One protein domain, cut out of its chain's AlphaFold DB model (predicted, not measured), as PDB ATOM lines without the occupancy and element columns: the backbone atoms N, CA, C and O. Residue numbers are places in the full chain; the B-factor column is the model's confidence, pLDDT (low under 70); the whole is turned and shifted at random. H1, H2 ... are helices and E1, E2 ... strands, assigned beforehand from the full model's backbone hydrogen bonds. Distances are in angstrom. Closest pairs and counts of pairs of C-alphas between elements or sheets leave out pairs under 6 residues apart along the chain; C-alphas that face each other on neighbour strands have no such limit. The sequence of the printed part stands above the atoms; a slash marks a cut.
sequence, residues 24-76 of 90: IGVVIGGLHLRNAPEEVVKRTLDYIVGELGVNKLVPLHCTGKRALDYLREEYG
ATOM      1  N   ILE A  24      43.508  13.465 -38.052       90.50
ATOM      2  CA  ILE A  24      42.227  13.754 -38.685       90.50
ATOM      3  C   ILE A  24      42.236  13.159 -40.098       90.50
ATOM      4  O   ILE A  24      43.077  13.502 -40.921       90.50
ATOM      5  N   GLY A  25      41.296  12.259 -40.390       92.31
ATOM      6  CA  GLY A  25      41.201  11.642 -41.716       92.31
ATOM      7  C   GLY A  25      40.721  12.626 -42.782       92.31
ATOM      8  O   GLY A  25      41.389  12.831 -43.790       92.31
ATOM      9  N   VAL A  26      39.571  13.260 -42.555       94.31
ATOM     10  CA  VAL A  26      38.949  14.165 -43.529       94.31
ATOM     11  C   VAL A  26      38.421  15.406 -42.820       94.31
ATOM     12  O   VAL A  26      37.793  15.296 -41.768       94.31
ATOM     13  N   VAL A  27      38.634  16.577 -43.416       94.31
ATOM     14  CA  VAL A  27      37.986  17.834 -43.019       94.31
ATOM     15  C   VAL A  27      37.092  18.305 -44.159       94.31
ATOM     16  O   VAL A  27      37.570  18.513 -45.271       94.31
ATOM     17  N   ILE A  28      35.800  18.493 -43.885       94.44
ATOM     18  CA  ILE A  28      34.808  18.976 -44.855       94.44
ATOM     19  C   ILE A  28      34.162  20.239 -44.305       94.44
ATOM     20  O   ILE A  28      33.585  20.209 -43.219       94.44
ATOM     21  N   GLY A  29      34.230  21.343 -45.048       91.00
ATOM     22  CA  GLY A  29      33.577  22.578 -44.630       91.00
ATOM     23  C   GLY A  29      34.216  23.856 -45.155       91.00
ATOM     24  O   GLY A  29      35.163  23.854 -45.942       91.00
ATOM     25  N   GLY A  30      33.652  24.980 -44.721       90.88
ATOM     26  CA  GLY A  30      34.193  26.300 -45.008       90.88
ATOM     27  C   GLY A  30      35.304  26.685 -44.034       90.88
ATOM     28  O   GLY A  30      35.130  26.563 -42.827       90.88
ATOM     29  N   LEU A  31      36.419  27.193 -44.564       90.38
ATOM     30  CA  LEU A  31      37.593  27.599 -43.778       90.38
ATOM     31  C   LEU A  31      37.682  29.116 -43.553       90.38
ATOM     32  O   LEU A  31      38.674  29.594 -43.027       90.38
ATOM     33  N   HIS A  32      36.704  29.903 -44.014       91.44
ATOM     34  CA  HIS A  32      36.696  31.371 -43.880       91.44
ATOM     35  C   HIS A  32      37.938  32.108 -44.445       91.44
ATOM     36  O   HIS A  32      38.186  33.268 -44.121       91.44
ATOM     37  N   LEU A  33      38.679  31.480 -45.364       92.75
ATOM     38  CA  LEU A  33      39.918  32.012 -45.945       92.75
ATOM     39  C   LEU A  33      39.726  33.065 -47.048       92.75
ATOM     40  O   LEU A  33      40.690  33.731 -47.424       92.75
ATOM     41  N   ARG A  34      38.505  33.262 -47.568       93.19
ATOM     42  CA  ARG A  34      38.265  34.085 -48.772       93.19
ATOM     43  C   ARG A  34      38.851  35.499 -48.686       93.19
ATOM     44  O   ARG A  34      39.385  35.984 -49.680       93.19
ATOM     45  N   ASN A  35      38.735  36.139 -47.524       91.88
ATOM     46  CA  ASN A  35      39.167  37.524 -47.305       91.88
ATOM     47  C   ASN A  35      40.479  37.623 -46.511       91.88
ATOM     48  O   ASN A  35      40.880  38.721 -46.132       91.88
ATOM     49  N   ALA A  36      41.136  36.496 -46.229       90.69
ATOM     50  CA  ALA A  36      42.376  36.493 -45.471       90.69
ATOM     51  C   ALA A  36      43.563  36.998 -46.328       90.69
ATOM     52  O   ALA A  36      43.583  36.816 -47.556       90.69
ATOM     53  N   PRO A  37      44.582  37.618 -45.702       93.62
ATOM     54  CA  PRO A  37      45.856  37.900 -46.360       93.62
ATOM     55  C   PRO A  37      46.480  36.630 -46.947       93.62
ATOM     56  O   PRO A  37      46.262  35.536 -46.436       93.62
ATOM     57  N   GLU A  38      47.281  36.760 -48.008       93.75
ATOM     58  CA  GLU A  38      47.839  35.579 -48.694       93.75
ATOM     59  C   GLU A  38      48.648  34.675 -47.785       93.75
ATOM     60  O   GLU A  38      48.474  33.463 -47.773       93.75
ATOM     61  N   GLU A  39      49.528  35.292 -47.010       93.81
ATOM     62  CA  GLU A  39      50.413  34.577 -46.110       93.81
ATOM     63  C   GLU A  39      49.625  33.837 -45.029       93.81
ATOM     64  O   GLU A  39      49.993  32.736 -44.639       93.81
ATOM     65  N   VAL A  40      48.495  34.405 -44.602       93.12
ATOM     66  CA  VAL A  40      47.581  33.750 -43.669       93.12
ATOM     67  C   VAL A  40      46.938  32.527 -44.324       93.12
ATOM     68  O   VAL A  40      46.944  31.462 -43.720       93.12
ATOM     69  N   VAL A  41      46.458  32.641 -45.570       94.19
ATOM     70  CA  VAL A  41      45.909  31.502 -46.330       94.19
ATOM     71  C   VAL A  41      46.922  30.363 -46.420       94.19
ATOM     72  O   VAL A  41      46.596  29.238 -46.053       94.19
ATOM     73  N   LYS A  42      48.144  30.666 -46.872       95.56
ATOM     74  CA  LYS A  42      49.208  29.672 -47.065       95.56
ATOM     75  C   LYS A  42      49.551  28.981 -45.749       95.56
ATOM     76  O   LYS A  42      49.342  27.783 -45.609       95.56
ATOM     77  N   ARG A  43      49.896  29.766 -44.723       94.81
ATOM     78  CA  ARG A  43      50.275  29.241 -43.405       94.81
ATOM     79  C   ARG A  43      49.174  28.422 -42.733       94.81
ATOM     80  O   ARG A  43      49.489  27.457 -42.048       94.81
ATOM     81  N   THR A  44      47.902  28.791 -42.896       94.12
ATOM     82  CA  THR A  44      46.787  27.978 -42.386       94.12
ATOM     83  C   THR A  44      46.734  26.618 -43.064       94.12
ATOM     84  O   THR A  44      46.567  25.610 -42.385       94.12
ATOM     85  N   LEU A  45      46.851  26.579 -44.390       95.31
ATOM     86  CA  LEU A  45      46.733  25.339 -45.151       95.31
ATOM     87  C   LEU A  45      47.942  24.429 -44.915       95.31
ATOM     88  O   LEU A  45      47.744  23.243 -44.660       95.31
ATOM     89  N   ASP A  46      49.146  24.997 -44.850       96.12
ATOM     90  CA  ASP A  46      50.372  24.275 -44.487       96.12
ATOM     91  C   ASP A  46      50.247  23.635 -43.106       96.12
ATOM     92  O   ASP A  46      50.591  22.473 -42.910       96.12
ATOM     93  N   TYR A  47      49.697  24.381 -42.146       94.25
ATOM     94  CA  TYR A  47      49.486  23.883 -40.794       94.25
ATOM     95  C   TYR A  47      48.453  22.748 -40.747       94.25
ATOM     96  O   TYR A  47      48.689  21.712 -40.127       94.25
ATOM     97  N   ILE A  48      47.316  22.913 -41.430       93.38
ATOM     98  CA  ILE A  48      46.253  21.900 -41.475       93.38
ATOM     99  C   ILE A  48      46.758  20.602 -42.119       93.38
ATOM    100  O   ILE A  48      46.477  19.512 -41.618       93.38
ATOM    101  N   VAL A  49      47.489  20.697 -43.228       94.62
ATOM    102  CA  VAL A  49      47.927  19.518 -43.981       94.62
ATOM    103  C   VAL A  49      49.190  18.904 -43.379       94.62
ATOM    104  O   VAL A  49      49.233  17.696 -43.158       94.62
ATOM    105  N   GLY A  50      50.205  19.717 -43.091       92.25
ATOM    106  CA  GLY A  50      51.511  19.257 -42.619       92.25
ATOM    107  C   GLY A  50      51.524  18.890 -41.139       92.25
ATOM    108  O   GLY A  50      51.881  17.767 -40.786       92.25
ATOM    109  N   GLU A  51      51.110  19.818 -40.276       90.12
ATOM    110  CA  GLU A  51      51.256  19.665 -38.820       90.12
ATOM    111  C   GLU A  51      50.104  18.863 -38.205       90.12
ATOM    112  O   GLU A  51      50.329  17.911 -37.457       90.12
ATOM    113  N   LEU A  52      48.852  19.188 -38.554       89.88
ATOM    114  CA  LEU A  52      47.691  18.414 -38.087       89.88
ATOM    115  C   LEU A  52      47.541  17.077 -38.830       89.88
ATOM    116  O   LEU A  52      46.822  16.185 -38.368       89.88
ATOM    117  N   GLY A  53      48.235  16.924 -39.961       91.19
ATOM    118  CA  GLY A  53      48.273  15.691 -40.735       91.19
ATOM    119  C   GLY A  53      46.908  15.287 -41.285       91.19
ATOM    120  O   GLY A  53      46.575  14.102 -41.239       91.19
ATOM    121  N   VAL A  54      46.110  16.259 -41.743       93.69
ATOM    122  CA  VAL A  54      44.812  16.005 -42.386       93.69
ATOM    123  C   VAL A  54      45.024  15.271 -43.711       93.69
ATOM    124  O   VAL A  54      45.680  15.796 -44.608       93.69
ATOM    125  N   ASN A  55      44.438  14.077 -43.868       94.12
ATOM    126  CA  ASN A  55      44.653  13.281 -45.085       94.12
ATOM    127  C   ASN A  55      43.856  13.799 -46.296       94.12
ATOM    128  O   ASN A  55      44.328  13.679 -47.427       94.12
ATOM    129  N   LYS A  56      42.634  14.308 -46.088       96.88
ATOM    130  CA  LYS A  56      41.769  14.855 -47.145       96.88
ATOM    131  C   LYS A  56      41.082  16.137 -46.689       96.88
ATOM    132  O   LYS A  56      40.520  16.193 -45.596       96.88
ATOM    133  N   LEU A  57      41.086  17.153 -47.546       96.12
ATOM    134  CA  LEU A  57      40.485  18.453 -47.277       96.12
ATOM    135  C   LEU A  57      39.461  18.788 -48.360       96.12
ATOM    136  O   LEU A  57      39.790  18.851 -49.543       96.12
ATOM    137  N   VAL A  58      38.223  19.037 -47.934       97.12
ATOM    138  CA  VAL A  58      37.081  19.379 -48.788       97.12
ATOM    139  C   VAL A  58      36.640  20.818 -48.482       97.12
ATOM    140  O   VAL A  58      35.704  21.041 -47.703       97.12
ATOM    141  N   PRO A  59      37.353  21.824 -49.017       94.94
ATOM    142  CA  PRO A  59      37.066  23.230 -48.764       94.94
ATOM    143  C   PRO A  59      35.796  23.689 -49.489       94.94
ATOM    144  O   PRO A  59      35.663  23.528 -50.699       94.94
ATOM    145  N   LEU A  60      34.884  24.347 -48.769       93.62
ATOM    146  CA  LEU A  60      33.597  24.805 -49.305       93.62
ATOM    147  C   LEU A  60      33.394  26.322 -49.165       93.62
ATOM    148  O   LEU A  60      33.979  26.981 -48.307       93.62
ATOM    149  N   HIS A  61      32.511  26.877 -50.001       89.25
ATOM    150  CA  HIS A  61      31.912  28.219 -49.907       89.25
ATOM    151  C   HIS A  61      32.865  29.383 -49.544       89.25
ATOM    152  O   HIS A  61      33.368  30.091 -50.428       89.25
ATOM    153  N   CYS A  62      33.074  29.623 -48.243       88.62
ATOM    154  CA  CYS A  62      33.811  30.759 -47.689       88.62
ATOM    155  C   CYS A  62      35.338  30.573 -47.687       88.62
ATOM    156  O   CYS A  62      36.050  31.514 -47.339       88.62
ATOM    157  N   THR A  63      35.856  29.418 -48.119       92.75
ATOM    158  CA  THR A  63      37.304  29.193 -48.279       92.75
ATOM    159  C   THR A  63      37.903  30.060 -49.397       92.75
ATOM    160  O   THR A  63      38.952  30.665 -49.219       92.75
ATOM    161  N   GLY A  64      37.185  30.237 -50.510       93.31
ATOM    162  CA  GLY A  64      37.572  31.163 -51.583       93.31
ATOM    163  C   GLY A  64      38.649  30.641 -52.545       93.31
ATOM    164  O   GLY A  64      39.365  29.685 -52.264       93.31
ATOM    165  N   LYS A  65      38.748  31.290 -53.715       95.25
ATOM    166  CA  LYS A  65      39.531  30.803 -54.865       95.25
ATOM    167  C   LYS A  65      41.031  30.683 -54.581       95.25
ATOM    168  O   LYS A  65      41.629  29.689 -54.955       95.25
ATOM    169  N   ARG A  66      41.622  31.653 -53.879       95.38
ATOM    170  CA  ARG A  66      43.069  31.674 -53.586       95.38
ATOM    171  C   ARG A  66      43.517  30.463 -52.768       95.38
ATOM    172  O   ARG A  66      44.565  29.898 -53.040       95.38
ATOM    173  N   ALA A  67      42.697  30.050 -51.803       95.75
ATOM    174  CA  ALA A  67      42.942  28.846 -51.019       95.75
ATOM    175  C   ALA A  67      42.809  27.572 -51.869       95.75
ATOM    176  O   ALA A  67      43.616  26.663 -51.721       95.75
ATOM    177  N   LEU A  68      41.825  27.518 -52.778       97.12
ATOM    178  CA  LEU A  68      41.676  26.397 -53.716       97.12
ATOM    179  C   LEU A  68      42.864  26.285 -54.672       97.12
ATOM    180  O   LEU A  68      43.354  25.187 -54.891       97.12
ATOM    181  N   ASP A  69      43.320  27.405 -55.233       97.94
ATOM    182  CA  ASP A  69      44.461  27.424 -56.148       97.94
ATOM    183  C   ASP A  69      45.733  26.961 -55.431       97.94
ATOM    184  O   ASP A  69      46.404  26.061 -55.921       97.94
ATOM    185  N   TYR A  70      45.987  27.476 -54.224       98.00
ATOM    186  CA  TYR A  70      47.127  27.051 -53.413       98.00
ATOM    187  C   TYR A  70      47.081  25.559 -53.058       98.00
ATOM    188  O   TYR A  70      48.067  24.851 -53.227       98.00
ATOM    189  N   LEU A  71      45.921  25.052 -52.621       97.75
ATOM    190  CA  LEU A  71      45.748  23.621 -52.357       97.75
ATOM    191  C   LEU A  71      45.955  22.779 -53.612       97.75
ATOM    192  O   LEU A  71      46.506  21.692 -53.518       97.75
ATOM    193  N   ARG A  72      45.522  23.259 -54.778       98.00
ATOM    194  CA  ARG A  72      45.697  22.535 -56.038       98.00
ATOM    195  C   ARG A  72      47.168  22.456 -56.448       98.00
ATOM    196  O   ARG A  72      47.575  21.437 -56.993       98.00
ATOM    197  N   GLU A  73      47.932  23.515 -56.194       98.06
ATOM    198  CA  GLU A  73      49.357  23.607 -56.526       98.06
ATOM    199  C   GLU A  73      50.234  22.800 -55.559       98.06
ATOM    200  O   GLU A  73      51.041  21.989 -56.004       98.06
ATOM    201  N   GLU A  74      50.044  22.969 -54.248       98.12
ATOM    202  CA  GLU A  74      50.948  22.405 -53.232       98.12
ATOM    203  C   GLU A  74      50.453  21.080 -52.631       98.12
ATOM    204  O   GLU A  74      51.243  20.255 -52.175       98.12
ATOM    205  N   TYR A  75      49.135  20.855 -52.625       97.50
ATOM    206  CA  TYR A  75      48.487  19.768 -51.883       97.50
ATOM    207  C   TYR A  75      47.387  19.071 -52.697       97.50
ATOM    208  O   TYR A  75      46.351  18.674 -52.153       97.50
ATOM    209  N   GLY A  76      47.599  18.910 -54.009       96.81
ATOM    210  CA  GLY A  76      46.594  18.375 -54.935       96.81
ATOM    211  C   GLY A  76      46.061  16.990 -54.546       96.81
ATOM    212  O   GLY A  76      44.872  16.729 -54.699       96.81
TER     213      GLY A  76
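What this domain is: This is residues 24 to 76 of the 90 residues of an uncharacterized protein of Thermosphaera aggregans (UniProt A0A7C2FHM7). A ribbon of two short parallel strands, E1 and E2, forms one side, and H1 runs back along the other side. H2 packs on H1 at a steep angle. The 53 printed residues hold, in order, E1, H1, E2 and H2, a mixed class of helices and strands. The whole is compact, with a radius of gyration of the C-alphas of 9.9 A and spans of 26 by 20 by 16 A.

Where its parts are: E1, residues 26 to 29, begins at C-alpha 26 (38.949, 14.165, -43.529); E2 is residues 56 to 59. H1, residues 38 to 51, is 19.0 A long. H2, residues 65 to 74, is 14.3 A long and ends at C-alpha 74 (50.948, 22.405, -53.232).

How they stand to each other: E1 and E2 are parallel at 3 degrees; N 58 and O 27 are 2.8 A apart, within hydrogen-bond range. E1, H1 and E2 form a strand-helix-strand unit, two parallel neighbour strands with a helix between, its crossover right-handed. H1 and H2 touch, the closest C-alphas being those of Val 41 and Ala 67, 6.2 A apart; they run the same way at a steep tilt of 47 degrees. E1 and H2 are apart. In H1 and H2 every O i to N i+4 pair is within hydrogen-bond range.

The domain as a whole: The farthest C-alphas, of Gly 25 and Pro 37, are 27.1 A apart. The printed part has no cut and no long link, and no printed residue is under 70 in pLDDT.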